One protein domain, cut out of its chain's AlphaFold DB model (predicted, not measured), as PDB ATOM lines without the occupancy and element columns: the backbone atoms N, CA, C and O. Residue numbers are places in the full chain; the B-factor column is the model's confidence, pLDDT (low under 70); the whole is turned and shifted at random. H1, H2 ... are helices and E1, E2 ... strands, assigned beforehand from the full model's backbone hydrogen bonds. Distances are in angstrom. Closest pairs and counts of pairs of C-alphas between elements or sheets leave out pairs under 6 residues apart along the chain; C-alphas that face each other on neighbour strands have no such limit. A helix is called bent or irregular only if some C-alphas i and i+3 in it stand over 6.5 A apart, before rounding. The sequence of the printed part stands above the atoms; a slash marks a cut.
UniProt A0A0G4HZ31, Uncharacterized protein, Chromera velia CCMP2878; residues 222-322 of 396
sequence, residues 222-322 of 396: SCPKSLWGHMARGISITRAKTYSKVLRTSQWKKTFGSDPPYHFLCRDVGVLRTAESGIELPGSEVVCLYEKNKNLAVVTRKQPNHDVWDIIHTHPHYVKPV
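This is residues 222 to 322 of the 396 residues of an uncharacterized protein of Chromera velia CCMP2878 (UniProt A0A0G4HZ31). A strongly twisted, curled sheet of five strands has the long helix H1 running slantwise over one face, and the small helix H2 packs on the far end of H1, away from the sheet. The loop of residues 273 to 284, between E1 and E2, lies toward the other end of the longest axis from H2. The printed part has 101 residues with two named helices and five named strands, in the order H1 H2 E1 E2 E3 E4 E5; the sheet runs E4 E3 E2 E1 E5, all antiparallel, and the class is mixed, helices and strands. It is compact, with a radius of gyration of the C-alphas of 14.7 A and spans of 45 by 31 by 20 A.

H1, residues 225 to 241, is irregular, with C-alphas 226 and 229 7.5 A apart, and has a kink of 28 degrees near residue 232. H2, residues 251 to 256, touches H1 at its residues 239 to 241 alone; the closest C-alphas, of Ala 240 and Gln 251, are 5.0 A apart. Their lines stand at a steep tilt of 68 degrees, only just short of about perpendicular, the same way. E1, residues 269 to 272, E2, residues 285 to 293, E3, residues 296 to 302, and E4, residues 309 to 314, form a meander, each strand the antiparallel neighbour of the one before. H1 is on the sheet at a height over the sheet of 8.2 A, and its closest C-alphas to E2 are those of Gly 234 and Tyr 290, 4.6 A apart. E2 bends by 64 degrees at residue 289. E1 and E2 are a hairpin, with N 270 and O 286 at 2.8 A; E2 and E3 are one, with N 287 and O 300 at 2.8 A; E3 and E4 are one, with N 310 and O 301 at 2.8 A. E5, residues 319 to 321, is an edge strand beside E1, with N 271 and O 320 at 2.8 A. Every O i to N i+4 pair is within hydrogen-bond range in H2, and 11 of 13 are in H1.

H1 begins at C-alpha 225 (177.823, 237.569, 236.803) and spans 25.2 A. E2 spans 21.7 A, E3 20.0 A and E4 15.6 A. E5 ends at C-alpha 321 (174.149, 222.406, 256.589).

The two C-alphas farthest apart, of Val 246 and Ser 277, are 46.4 A apart. The printed part has no cut. The links H2 to E1 and E1 to E2 are long, 12 residues each. The mean pLDDT of the printed part is 82.5; residue 263, residues 274 to 281 and residues 305 to 306 are under 70.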
ATOM      1  N   SER A 222     167.836 234.097 240.333       84.56
ATOM      2  CA  SER A 222     168.859 235.089 239.994       84.56
ATOM      3  C   SER A 222     170.251 234.469 240.073       84.56
ATOM      4  O   SER A 222     170.436 233.489 240.787       84.56
ATOM      5  N   CYS A 223     171.223 234.991 239.320       85.19
ATOM      6  CA  CYS A 223     172.591 234.457 239.286       85.19
ATOM      7  C   CYS A 223     173.588 235.545 238.835       85.19
ATOM      8  O   CYS A 223     173.853 235.678 237.632       85.19
ATOM      9  N   PRO A 224     174.144 236.344 239.766       87.81
ATOM     10  CA  PRO A 224     175.041 237.440 239.420       87.81
ATOM     11  C   PRO A 224     176.227 236.980 238.577       87.81
ATOM     12  O   PRO A 224     176.819 235.921 238.815       87.81
ATOM     13  N   LYS A 225     176.608 237.798 237.595       88.69
ATOM     14  CA  LYS A 225     177.823 237.569 236.803       88.69
ATOM     15  C   LYS A 225     179.090 237.660 237.668       88.69
ATOM     16  O   LYS A 225     180.026 236.903 237.461       88.69
ATOM     17  N   SER A 226     179.101 238.500 238.707       88.94
ATOM     18  CA  SER A 226     180.224 238.648 239.654       88.94
ATOM     19  C   SER A 226     180.636 237.353 240.370       88.94
ATOM     20  O   SER A 226     181.811 237.191 240.697       88.94
ATOM     21  N   LEU A 227     179.705 236.413 240.578       90.69
ATOM     22  CA  LEU A 227     179.981 235.139 241.249       90.69
ATOM     23  C   LEU A 227     180.721 234.118 240.365       90.69
ATOM     24  O   LEU A 227     181.144 233.089 240.888       90.69
ATOM     25  N   TRP A 228     180.894 234.364 239.055       92.06
ATOM     26  CA  TRP A 228     181.357 233.353 238.091       92.06
ATOM     27  C   TRP A 228     182.654 232.641 238.523       92.06
ATOM     28  O   TRP A 228     182.723 231.414 238.478       92.06
ATOM     29  N   GLY A 229     183.649 233.388 239.017       94.25
ATOM     30  CA  GLY A 229     184.940 232.833 239.439       94.25
ATOM     31  C   GLY A 229     184.839 231.966 240.699       94.25
ATOM     32  O   GLY A 229     185.446 230.899 240.775       94.25
ATOM     33  N   HIS A 230     184.005 232.372 241.661       94.62
ATOM     34  CA  HIS A 230     183.736 231.576 242.859       94.62
ATOM     35  C   HIS A 230     182.953 230.295 242.531       94.62
ATOM     36  O   HIS A 230     183.208 229.243 243.115       94.62
ATOM     37  N   MET A 231     182.034 230.364 241.561       91.50
ATOM     38  CA  MET A 231     181.320 229.194 241.048       91.50
ATOM     39  C   MET A 231     182.281 228.231 240.348       91.50
ATOM     40  O   MET A 231     182.273 227.048 240.671       91.50
ATOM     41  N   ALA A 232     183.164 228.724 239.471       93.06
ATOM     42  CA  ALA A 232     184.199 227.916 238.821       93.06
ATOM     43  C   ALA A 232     185.096 227.187 239.842       93.06
ATOM     44  O   ALA A 232     185.293 225.974 239.735       93.06
ATOM     45  N   ARG A 233     185.551 227.894 240.890       95.12
ATOM     46  CA  ARG A 233     186.297 227.305 242.014       95.12
ATOM     47  C   ARG A 233     185.522 226.157 242.670       95.12
ATOM     48  O   ARG A 233     186.040 225.043 242.768       95.12
ATOM     49  N   GLY A 234     184.275 226.407 243.066       92.25
ATOM     50  CA  GLY A 234     183.412 225.420 243.718       92.25
ATOM     51  C   GLY A 234     183.046 224.218 242.851       92.25
ATOM     52  O   GLY A 234     183.006 223.091 243.350       92.25
ATOM     53  N   ILE A 235     182.832 224.428 241.551       88.88
ATOM     54  CA  ILE A 235     182.625 223.358 240.567       88.88
ATOM     55  C   ILE A 235     183.864 222.463 240.513       88.88
ATOM     56  O   ILE A 235     183.720 221.249 240.618       88.88
ATOM     57  N   SER A 236     185.070 223.039 240.442       92.50
ATOM     58  CA  SER A 236     186.320 222.266 240.380       92.50
ATOM     59  C   SER A 236     186.545 221.382 241.613       92.50
ATOM     60  O   SER A 236     186.841 220.197 241.479       92.50
ATOM     61  N   ILE A 237     186.280 221.902 242.817       91.75
ATOM     62  CA  ILE A 237     186.355 221.118 244.059       91.75
ATOM     63  C   ILE A 237     185.255 220.047 244.096       91.75
ATOM     64  O   ILE A 237     185.519 218.904 244.457       91.75
ATOM     65  N   THR A 238     184.029 220.373 243.674       84.94
ATOM     66  CA  THR A 238     182.923 219.399 243.618       84.94
ATOM     67  C   THR A 238     183.245 218.258 242.641       84.94
ATOM     68  O   THR A 238     183.048 217.090 242.971       84.94
ATOM     69  N   ARG A 239     183.820 218.576 241.474       86.19
ATOM     70  CA  ARG A 239     184.318 217.620 240.474       86.19
ATOM     71  C   ARG A 239     185.433 216.740 241.048       86.19
ATOM     72  O   ARG A 239     185.359 215.522 240.914       86.19
ATOM     73  N   ALA A 240     186.386 217.322 241.778       88.94
ATOM     74  CA  ALA A 240     187.469 216.590 242.434       88.94
ATOM     75  C   ALA A 240     186.984 215.581 243.490       88.94
ATOM     76  O   ALA A 240     187.491 214.457 243.559       88.94
ATOM     77  N   LYS A 241     185.978 215.962 244.290       86.12
ATOM     78  CA  LYS A 241     185.331 215.094 245.289       86.12
ATOM     79  C   LYS A 241     184.424 214.017 244.662       86.12
ATOM     80  O   LYS A 241     184.123 213.025 245.318       86.12
ATOM     81  N   THR A 242     183.999 214.172 243.406       79.56
ATOM     82  CA  THR A 242     183.033 213.276 242.743       79.56
ATOM     83  C   THR A 242     183.694 211.992 242.226       79.56
ATOM     84  O   THR A 242     184.805 212.011 241.696       79.56
ATOM     85  N   TYR A 243     183.002 210.853 242.341       80.50
ATOM     86  CA  TYR A 243     183.476 209.564 241.825       80.50
ATOM     87  C   TYR A 243     183.539 209.535 240.288       80.50
ATOM     88  O   TYR A 243     182.533 209.730 239.603       80.50
ATOM     89  N   SER A 244     184.708 209.210 239.734       75.44
ATOM     90  CA  SER A 244     184.911 209.015 238.298       75.44
ATOM     91  C   SER A 244     184.824 207.536 237.928       75.44
ATOM     92  O   SER A 244     185.636 206.722 238.370       75.44
ATOM     93  N   LYS A 245     183.900 207.189 237.020       71.25
ATOM     94  CA  LYS A 245     183.810 205.837 236.433       71.25
ATOM     95  C   LYS A 245     185.099 205.409 235.715       71.25
ATOM     96  O   LYS A 245     185.376 204.217 235.655       71.25
ATOM     97  N   VAL A 246     185.877 206.367 235.197       73.56
ATOM     98  CA  VAL A 246     187.147 206.113 234.493       73.56
ATOM     99  C   VAL A 246     188.270 205.795 235.483       73.56
ATOM    100  O   VAL A 246     189.016 204.847 235.269       73.56
ATOM    101  N   LEU A 247     188.363 206.540 236.591       71.81
ATOM    102  CA  LEU A 247     189.374 206.298 237.631       71.81
ATOM    103  C   LEU A 247     188.993 205.148 238.582       71.81
ATOM    104  O   LEU A 247     189.845 204.676 239.327       71.81
ATOM    105  N   ARG A 248     187.716 204.734 238.592       79.62
ATOM    106  CA  ARG A 248     187.091 203.867 239.615       79.62
ATOM    107  C   ARG A 248     187.215 204.412 241.050       79.62
ATOM    108  O   ARG A 248     187.171 203.660 242.017       79.62
ATOM    109  N   THR A 249     187.379 205.727 241.179       85.81
ATOM    110  CA  THR A 249     187.527 206.468 242.441       85.81
ATOM    111  C   THR A 249     187.294 207.968 242.186       85.81
ATOM    112  O   THR A 249     187.111 208.376 241.035       85.81
ATOM    113  N   SER A 250     187.281 208.812 243.221       83.31
ATOM    114  CA  SER A 250     187.328 210.274 243.050       83.31
ATOM    115  C   SER A 250     188.763 210.754 242.798       83.31
ATOM    116  O   SER A 250     189.722 210.101 243.218       83.31
ATOM    117  N   GLN A 251     188.932 211.904 242.131       87.50
ATOM    118  CA  GLN A 251     190.267 212.507 241.967       87.50
ATOM    119  C   GLN A 251     190.899 212.755 243.343       87.50
ATOM    120  O   GLN A 251     192.059 212.420 243.566       87.50
ATOM    121  N   TRP A 252     190.100 213.268 244.286       89.38
ATOM    122  CA  TRP A 252     190.496 213.489 245.675       89.38
ATOM    123  C   TRP A 252     191.117 212.234 246.288       89.38
ATOM    124  O   TRP A 252     192.268 212.273 246.713       89.38
ATOM    125  N   LYS A 253     190.411 211.098 246.263       87.56
ATOM    126  CA  LYS A 253     190.900 209.855 246.873       87.56
ATOM    127  C   LYS A 253     192.118 209.276 246.157       87.56
ATOM    128  O   LYS A 253     193.000 208.739 246.817       87.56
ATOM    129  N   LYS A 254     192.222 209.434 244.829       86.38
ATOM    130  CA  LYS A 254     193.437 209.046 244.085       86.38
ATOM    131  C   LYS A 254     194.661 209.896 244.464       86.38
ATOM    132  O   LYS A 254     195.782 209.403 244.395       86.38
ATOM    133  N   THR A 255     194.446 211.153 244.852       88.44
ATOM    134  CA  THR A 255     195.516 212.127 245.132       88.44
ATOM    135  C   THR A 255     195.936 212.132 246.605       88.44
ATOM    136  O   THR A 255     197.121 212.183 246.911       88.44
ATOM    137  N   PHE A 256     194.966 212.056 247.520       88.31
ATOM    138  CA  PHE A 256     195.159 212.208 248.966       88.31
ATOM    139  C   PHE A 256     195.041 210.891 249.757       88.31
ATOM    140  O   PHE A 256     195.229 210.886 250.969       88.31
ATOM    141  N   GLY A 257     194.688 209.775 249.108       88.25
ATOM    142  CA  GLY A 257     194.509 208.454 249.729       88.25
ATOM    143  C   GLY A 257     193.218 208.280 250.546       88.25
ATOM    144  O   GLY A 257     192.687 207.171 250.618       88.25
ATOM    145  N   SER A 258     192.678 209.358 251.118       88.38
ATOM    146  CA  SER A 258     191.439 209.378 251.907       88.38
ATOM    147  C   SER A 258     190.198 209.745 251.083       88.38
ATOM    148  O   SER A 258     190.285 210.361 250.019       88.38
ATOM    149  N   ASP A 259     189.011 209.379 251.572       84.00
ATOM    150  CA  ASP A 259     187.756 209.909 251.027       84.00
ATOM    151  C   ASP A 259     187.621 211.421 251.304       84.00
ATOM    152  O   ASP A 259     188.094 211.910 252.335       84.00
ATOM    153  N   PRO A 260     186.986 212.188 250.400       83.12
ATOM    154  CA  PRO A 260     186.831 213.628 250.570       83.12
ATOM    155  C   PRO A 260     185.887 214.010 251.721       83.12
ATOM    156  O   PRO A 260     184.869 213.345 251.928       83.12
ATOM    157  N   PRO A 261     186.124 215.153 252.394       78.12
ATOM    158  CA  PRO A 261     185.142 215.744 253.293       78.12
ATOM    159  C   PRO A 261     183.936 216.231 252.477       78.12
ATOM    160  O   PRO A 261     184.046 217.165 251.679       78.12
ATOM    161  N   TYR A 262     182.768 215.619 252.660       72.25
ATOM    162  CA  TYR A 262     181.552 215.987 251.919       72.25
ATOM    163  C   TYR A 262     180.781 217.172 252.522       72.25
ATOM    164  O   TYR A 262     179.809 217.609 251.922       72.25
ATOM    165  N   HIS A 263     181.206 217.706 253.674       61.25
ATOM    166  CA  HIS A 263     180.440 218.662 254.491       61.25
ATOM    167  C   HIS A 263     179.917 219.892 253.732       61.25
ATOM    168  O   HIS A 263     178.825 220.360 254.050       61.25
ATOM    169  N   PHE A 264     180.667 220.370 252.730       70.25
ATOM    170  CA  PHE A 264     180.255 221.451 251.838       70.25
ATOM    171  C   PHE A 264     180.620 221.147 250.376       70.25
ATOM    172  O   PHE A 264     181.797 221.003 250.015       70.25
ATOM    173  N   LEU A 265     179.598 221.096 249.521       79.81
ATOM    174  CA  LEU A 265     179.680 221.118 248.063       79.81
ATOM    175  C   LEU A 265     179.079 222.421 247.510       79.81
ATOM    176  O   LEU A 265     178.329 223.145 248.172       79.81
ATOM    177  N   CYS A 266     179.408 222.747 246.261       83.69
ATOM    178  CA  CYS A 266     178.954 223.992 245.647       83.69
ATOM    179  C   CYS A 266     177.436 223.942 245.349       83.69
ATOM    180  O   CYS A 266     176.979 223.068 244.598       83.69
ATOM    181  N   ARG A 267     176.680 224.921 245.884       81.31
ATOM    182  CA  ARG A 267     175.195 225.008 246.027       81.31
ATOM    183  C   ARG A 267     174.595 224.395 247.297       81.31
ATOM    184  O   ARG A 267     173.368 224.447 247.435       81.31
ATOM    185  N   ASP A 268     175.372 223.841 248.219       82.88
ATOM    186  CA  ASP A 268     174.791 223.404 249.492       82.88
ATOM    187  C   ASP A 268     174.303 224.615 250.287       82.88
ATOM    188  O   ASP A 268     174.958 225.655 250.334       82.88
ATOM    189  N   VAL A 269     173.117 224.504 250.879       83.38
ATOM    190  CA  VAL A 269     172.534 225.583 251.681       83.38
ATOM    191  C   VAL A 269     172.869 225.326 253.141       83.38
ATOM    192  O   VAL A 269     172.668 224.222 253.644       83.38
ATOM    193  N   GLY A 270     173.392 226.344 253.811       84.75
ATOM    194  CA  GLY A 270     173.749 226.328 255.220       84.75
ATOM    195  C   GLY A 270     173.122 227.495 255.976       84.75
ATOM    196  O   GLY A 270     172.547 228.401 255.381       84.75
ATOM    197  N   VAL A 271     173.261 227.481 257.295       86.38
ATOM    198  CA  VAL A 271     172.947 228.606 258.185       86.38
ATOM    199  C   VAL A 271     174.188 228.942 259.003       86.38
ATOM    200  O   VAL A 271     174.838 228.034 259.528       86.38
ATOM    201  N   LEU A 272     174.522 230.229 259.117       84.81
ATOM    202  CA  LEU A 272     175.641 230.681 259.948       84.81
ATOM    203  C   LEU A 272     175.320 230.509 261.442       84.81
ATOM    204  O   LEU A 272     174.300 230.997 261.929       84.81
ATOM    205  N   ARG A 273     176.198 229.822 262.175       78.69
ATOM    206  CA  ARG A 273     176.140 229.661 263.633       78.69
ATOM    207  C   ARG A 273     176.661 230.922 264.326       78.69
ATOM    208  O   ARG A 273     177.687 231.466 263.932       78.69
ATOM    209  N   THR A 274     175.997 231.326 265.403       62.38
ATOM    210  CA  THR A 274     176.543 232.234 266.420       62.38
ATOM    211  C   THR A 274     177.695 231.545 267.158       62.38
ATOM    212  O   THR A 274     177.523 230.402 267.579       62.38
ATOM    213  N   ALA A 275     178.831 232.225 267.341       50.72
ATOM    214  CA  ALA A 275     179.886 231.801 268.270       50.72
ATOM    215  C   ALA A 275     180.820 232.961 268.659       50.72
ATOM    216  O   ALA A 275     180.955 233.262 269.840       50.72
ATOM    217  N   GLU A 276     181.428 233.633 267.675       46.00
ATOM    218  CA  GLU A 276     182.539 234.570 267.906       46.00
ATOM    219  C   GLU A 276     182.324 235.956 267.276       46.00
ATOM    220  O   GLU A 276     181.605 236.129 266.285       46.00
ATOM    221  N   SER A 277     182.956 236.962 267.885       47.97
ATOM    222  CA  SER A 277     182.835 238.378 267.538       47.97
ATOM    223  C   SER A 277     183.453 238.691 266.171       47.97
ATOM    224  O   SER A 277     184.673 238.710 266.026       47.97
ATOM    225  N   GLY A 278     182.605 238.977 265.181       52.03
ATOM    226  CA  GLY A 278     183.020 239.376 263.829       52.03
ATOM    227  C   GLY A 278     182.066 238.910 262.727       52.03
ATOM    228  O   GLY A 278     182.012 239.522 261.664       52.03
ATOM    229  N   ILE A 279     181.264 237.870 262.977       53.88
ATOM    230  CA  ILE A 279     180.181 237.468 262.071       53.88
ATOM    231  C   ILE A 279     178.914 238.239 262.463       53.88
ATOM    232  O   ILE A 279     178.167 237.807 263.336       53.88
ATOM    233  N   GLU A 280     178.644 239.363 261.794       56.16
ATOM    234  CA  GLU A 280     177.462 240.221 262.036       56.16
ATOM    235  C   GLU A 280     176.108 239.527 261.756       56.16
ATOM    236  O   GLU A 280     175.047 240.086 262.024       56.16
ATOM    237  N   LEU A 281     176.129 238.327 261.163       66.50
ATOM    238  CA  LEU A 281     175.007 237.732 260.427       66.50
ATOM    239  C   LEU A 281     174.561 236.323 260.903       66.50
ATOM    240  O   LEU A 281     174.190 235.503 260.049       66.50
ATOM    241  N   PRO A 282     174.581 235.982 262.210       71.62
ATOM    242  CA  PRO A 282     174.174 234.659 262.686       71.62
ATOM    243  C   PRO A 282     172.710 234.361 262.328       71.62
ATOM    244  O   PRO A 282     171.880 235.260 262.219       71.62
ATOM    245  N   GLY A 283     172.388 233.089 262.100       75.38
ATOM    246  CA  GLY A 283     171.057 232.659 261.662       75.38
ATOM    247  C   GLY A 283     170.744 232.905 260.177       75.38
ATOM    248  O   GLY A 283     169.756 232.363 259.684       75.38
ATOM    249  N   SER A 284     171.577 233.647 259.433       82.75
ATOM    250  CA  SER A 284     171.378 233.857 257.988       82.75
ATOM    251  C   SER A 284     171.492 232.550 257.196       82.75
ATOM    252  O   SER A 284     172.479 231.825 257.353       82.75
ATOM    253  N   GLU A 285     170.539 232.290 256.289       86.44
ATOM    254  CA  GLU A 285     170.692 231.268 255.239       86.44
ATOM    255  C   GLU A 285     171.786 231.723 254.250       86.44
ATOM    256  O   GLU A 285     171.801 232.868 253.794       86.44
ATOM    257  N   VAL A 286     172.721 230.826 253.938       89.19
ATOM    258  CA  VAL A 286     173.860 231.049 253.037       89.19
ATOM    259  C   VAL A 286     173.990 229.895 252.047       89.19
ATOM    260  O   VAL A 286     173.616 228.760 252.340       89.19
ATOM    261  N   VAL A 287     174.557 230.164 250.874       89.56
ATOM    262  CA  VAL A 287     174.852 229.157 249.850       89.56
ATOM    263  C   VAL A 287     176.360 228.945 249.772       89.56
ATOM    264  O   VAL A 287     177.131 229.893 249.617       89.56
ATOM    265  N   CYS A 288     176.795 227.694 249.873       90.06
ATOM    266  CA  CYS A 288     178.200 227.316 249.853       90.06
ATOM    267  C   CYS A 288     178.774 227.461 248.440       90.06
ATOM    268  O   CYS A 288     178.205 226.939 247.472       90.06
ATOM    269  N   LEU A 289     179.909 228.158 248.331       92.69
ATOM    270  CA  LEU A 289     180.672 228.275 247.090       92.69
ATOM    271  C   LEU A 289     181.828 227.269 247.109       92.69
ATOM    272  O   LEU A 289     181.872 226.388 246.255       92.69
ATOM    273  N   TYR A 290     182.743 227.353 248.081       92.62
ATOM    274  CA  TYR A 290     183.860 226.406 248.211       92.62
ATOM    275  C   TYR A 290     184.570 226.470 249.565       92.62
ATOM    276  O   TYR A 290     184.545 227.484 250.251       92.62
ATOM    277  N   GLU A 291     185.305 225.411 249.893       90.31
ATOM    278  CA  GLU A 291     186.378 225.442 250.891       90.31
ATOM    279  C   GLU A 291     187.654 225.994 250.230       90.31
ATOM    280  O   GLU A 291     188.099 225.489 249.196       90.31
ATOM    281  N   LYS A 292     188.238 227.062 250.787       91.25
ATOM    282  CA  LYS A 292     189.538 227.598 250.348       91.25
ATOM    283  C   LYS A 292     190.690 226.769 250.923       91.25
ATOM    284  O   LYS A 292     191.665 226.527 250.223       91.25
ATOM    285  N   ASN A 293     190.554 226.328 252.168       89.81
ATOM    286  CA  ASN A 293     191.400 225.352 252.857       89.81
ATOM    287  C   ASN A 293     190.594 224.769 254.038       89.81
ATOM    288  O   ASN A 293     189.461 225.202 254.271       89.81
ATOM    289  N   LYS A 294     191.152 223.824 254.806       87.12
ATOM    290  CA  LYS A 294     190.436 223.191 255.938       87.12
ATOM    291  C   LYS A 294     189.891 224.167 257.006       87.12
ATOM    292  O   LYS A 294     188.953 223.818 257.711       87.12
ATOM    293  N   ASN A 295     190.470 225.370 257.119       89.12
ATOM    294  CA  ASN A 295     190.115 226.391 258.111       89.12
ATOM    295  C   ASN A 295     189.240 227.521 257.526       89.12
ATOM    296  O   ASN A 295     188.825 228.410 258.266       89.12
ATOM    297  N   LEU A 296     188.971 227.556 256.215       91.06
ATOM    298  CA  LEU A 296     188.255 228.679 255.602       91.06
ATOM    299  C   LEU A 296     187.340 228.242 254.457       91.06
ATOM    300  O   LEU A 296     187.798 227.770 253.418       91.06
ATOM    301  N   ALA A 297     186.044 228.489 254.624       91.62
ATOM    302  CA  ALA A 297     185.025 228.399 253.593       91.62
ATOM    303  C   ALA A 297     184.665 229.786 253.039       91.62
ATOM    304  O   ALA A 297     184.712 230.806 253.731       91.62
ATOM    305  N   VAL A 298     184.258 229.794 251.774       93.81
ATOM    306  CA  VAL A 298     183.647 230.922 251.079       93.81
ATOM    307  C   VAL A 298     182.188 230.562 250.822       93.81
ATOM    308  O   VAL A 298     181.878 229.576 250.142       93.81
ATOM    309  N   VAL A 299     181.286 231.365 251.374       93.00
ATOM    310  CA  VAL A 299     179.834 231.249 251.188       93.00
ATOM    311  C   VAL A 299     179.284 232.567 250.651       93.00
ATOM    312  O   VAL A 299     179.955 233.599 250.688       93.00
ATOM    313  N   THR A 300     178.063 232.547 250.126       92.19
ATOM    314  CA  THR A 300     177.377 233.754 249.660       92.19
ATOM    315  C   THR A 300     175.962 233.846 250.201       92.19
ATOM    316  O   THR A 300     175.296 232.833 250.414       92.19
ATOM    317  N   ARG A 301     175.499 235.073 250.429       89.44
ATOM    318  CA  ARG A 301     174.151 235.387 250.901       89.44
ATOM    319  C   ARG A 301     173.504 236.349 249.916       89.44
ATOM    320  O   ARG A 301     174.101 237.373 249.599       89.44
ATOM    321  N   LYS A 302     172.283 236.063 249.466       85.38
ATOM    322  CA  LYS A 302     171.481 237.060 248.751       85.38
ATOM    323  C   LYS A 302     170.927 238.074 249.755       85.38
ATOM    324  O   LYS A 302     170.310 237.673 250.740       85.38
ATOM    325  N   GLN A 303     171.127 239.365 249.511       81.44
ATOM    326  CA  GLN A 303     170.530 240.411 250.340       81.44
ATOM    327  C   GLN A 303     168.997 240.431 250.164       81.44
ATOM    328  O   GLN A 303     168.512 240.249 249.044       81.44
ATOM    329  N   PRO A 304     168.209 240.676 251.229       74.44
ATOM    330  CA  PRO A 304     166.770 240.891 251.096       74.44
ATOM    331  C   PRO A 304     166.461 242.009 250.091       74.44
ATOM    332  O   PRO A 304     167.135 243.034 250.073       74.44
ATOM    333  N   ASN A 305     165.429 241.814 249.267       68.19
ATOM    334  CA  ASN A 305     164.880 242.795 248.314       68.19
ATOM    335  C   ASN A 305     165.819 243.313 247.197       68.19
ATOM    336  O   ASN A 305     165.367 244.071 246.340       68.19
ATOM    337  N   HIS A 306     167.075 242.867 247.126       65.56
ATOM    338  CA  HIS A 306     168.038 243.257 246.090       65.56
ATOM    339  C   HIS A 306     168.600 242.032 245.355       65.56
ATOM    340  O   HIS A 306     168.672 240.946 245.922       65.56
ATOM    341  N   ASP A 307     169.066 242.184 244.107       72.69
ATOM    342  CA  ASP A 307     169.908 241.157 243.454       72.69
ATOM    343  C   ASP A 307     171.406 241.358 243.739       72.69
ATOM    344  O   ASP A 307     172.274 241.159 242.889       72.69
ATOM    345  N   VAL A 308     171.697 241.778 244.969       81.50
ATOM    346  CA  VAL A 308     173.043 241.901 245.525       81.50
ATOM    347  C   VAL A 308     173.331 240.646 246.338       81.50
ATOM    348  O   VAL A 308     172.474 240.152 247.074       81.50
ATOM    349  N   TRP A 309     174.535 240.110 246.169       88.31
ATOM    350  CA  TRP A 309     174.972 238.876 246.805       88.31
ATOM    351  C   TRP A 309     176.305 239.114 247.508       88.31
ATOM    352  O   TRP A 309     177.308 239.420 246.859       88.31
ATOM    353  N   ASP A 310     176.299 238.974 248.828       89.31
ATOM    354  CA  ASP A 310     177.470 239.143 249.681       89.31
ATOM    355  C   ASP A 310     178.427 237.960 249.494       89.31
ATOM    356  O   ASP A 310     177.976 236.821 249.346       89.31
ATOM    357  N   ILE A 311     179.737 238.198 249.558       91.75
ATOM    358  CA  ILE A 311     180.742 237.140 249.738       91.75
ATOM    359  C   ILE A 311     181.163 237.152 251.203       91.75
ATOM    360  O   ILE A 311     181.607 238.179 251.710       91.75
ATOM    361  N   ILE A 312     181.030 236.009 251.872       91.69
ATOM    362  CA  ILE A 312     181.348 235.844 253.290       91.69
ATOM    363  C   ILE A 312     182.451 234.791 253.404       91.69
ATOM    364  O   ILE A 312     182.304 233.659 252.939       91.69
ATOM    365  N   HIS A 313     183.560 235.169 254.035       91.56
ATOM    366  CA  HIS A 313     184.620 234.252 254.446       91.56
ATOM    367  C   HIS A 313     184.355 233.823 255.893       91.56
ATOM    368  O   HIS A 313     184.114 234.672 256.747       91.56
ATOM    369  N   THR A 314     184.361 232.521 256.173       89.25
ATOM    370  CA  THR A 314     184.047 231.988 257.509       89.25
ATOM    371  C   THR A 314     184.729 230.641 257.749       89.25
ATOM    372  O   THR A 314     185.058 229.938 256.793       89.25
ATOM    373  N   HIS A 315     184.955 230.252 259.005       88.50
ATOM    374  CA  HIS A 315     185.455 228.912 259.314       88.50
ATOM    375  C   HIS A 315     184.373 227.859 258.979       88.50
ATOM    376  O   HIS A 315     183.214 228.064 259.352       88.50
ATOM    377  N   PRO A 316     184.698 226.718 258.332       85.81
ATOM    378  CA  PRO A 316     183.700 225.725 257.917       85.81
ATOM    379  C   PRO A 316     182.784 225.244 259.057       85.81
ATOM    380  O   PRO A 316     181.593 225.037 258.846       85.81
ATOM    381  N   HIS A 317     183.303 225.155 260.288       84.44
ATOM    382  CA  HIS A 317     182.525 224.787 261.484       84.44
ATOM    383  C   HIS A 317     181.314 225.709 261.746       84.44
ATOM    384  O   HIS A 317     180.277 225.243 262.228       84.44
ATOM    385  N   TYR A 318     181.409 227.006 261.430       85.56
ATOM    386  CA  TYR A 318     180.313 227.952 261.659       85.56
ATOM    387  C   TYR A 318     179.206 227.856 260.600       85.56
ATOM    388  O   TYR A 318     178.177 228.504 260.754       85.56
ATOM    389  N   VAL A 319     179.347 227.043 259.548       83.38
ATOM    390  CA  VAL A 319     178.256 226.775 258.602       83.38
ATOM    391  C   VAL A 319     177.540 225.490 259.029       83.38
ATOM    392  O   VAL A 319     178.123 224.412 259.064       83.38
ATOM    393  N   LYS A 320     176.253 225.574 259.377       84.25
ATOM    394  CA  LYS A 320     175.404 224.406 259.671       84.25
ATOM    395  C   LYS A 320     174.637 224.001 258.402       84.25
ATOM    396  O   LYS A 320     173.769 224.773 257.999       84.25
ATOM    397  N   PRO A 321     174.893 222.835 257.775       77.00
ATOM    398  CA  PRO A 321     174.149 222.406 256.589       77.00
ATOM    399  C   PRO A 321     172.641 222.292 256.850       77.00
ATOM    400  O   PRO A 321     172.207 221.672 257.825       77.00
ATOM    401  N   VAL A 322     171.828 222.863 255.959       72.06
ATOM    402  CA  VAL A 322     170.365 222.768 255.995       72.06
ATOM    403  C   VAL A 322     169.949 221.491 255.272       72.06
ATOM    404  O   VAL A 322     169.889 221.446 254.042       72.06
TER     405      VAL A 322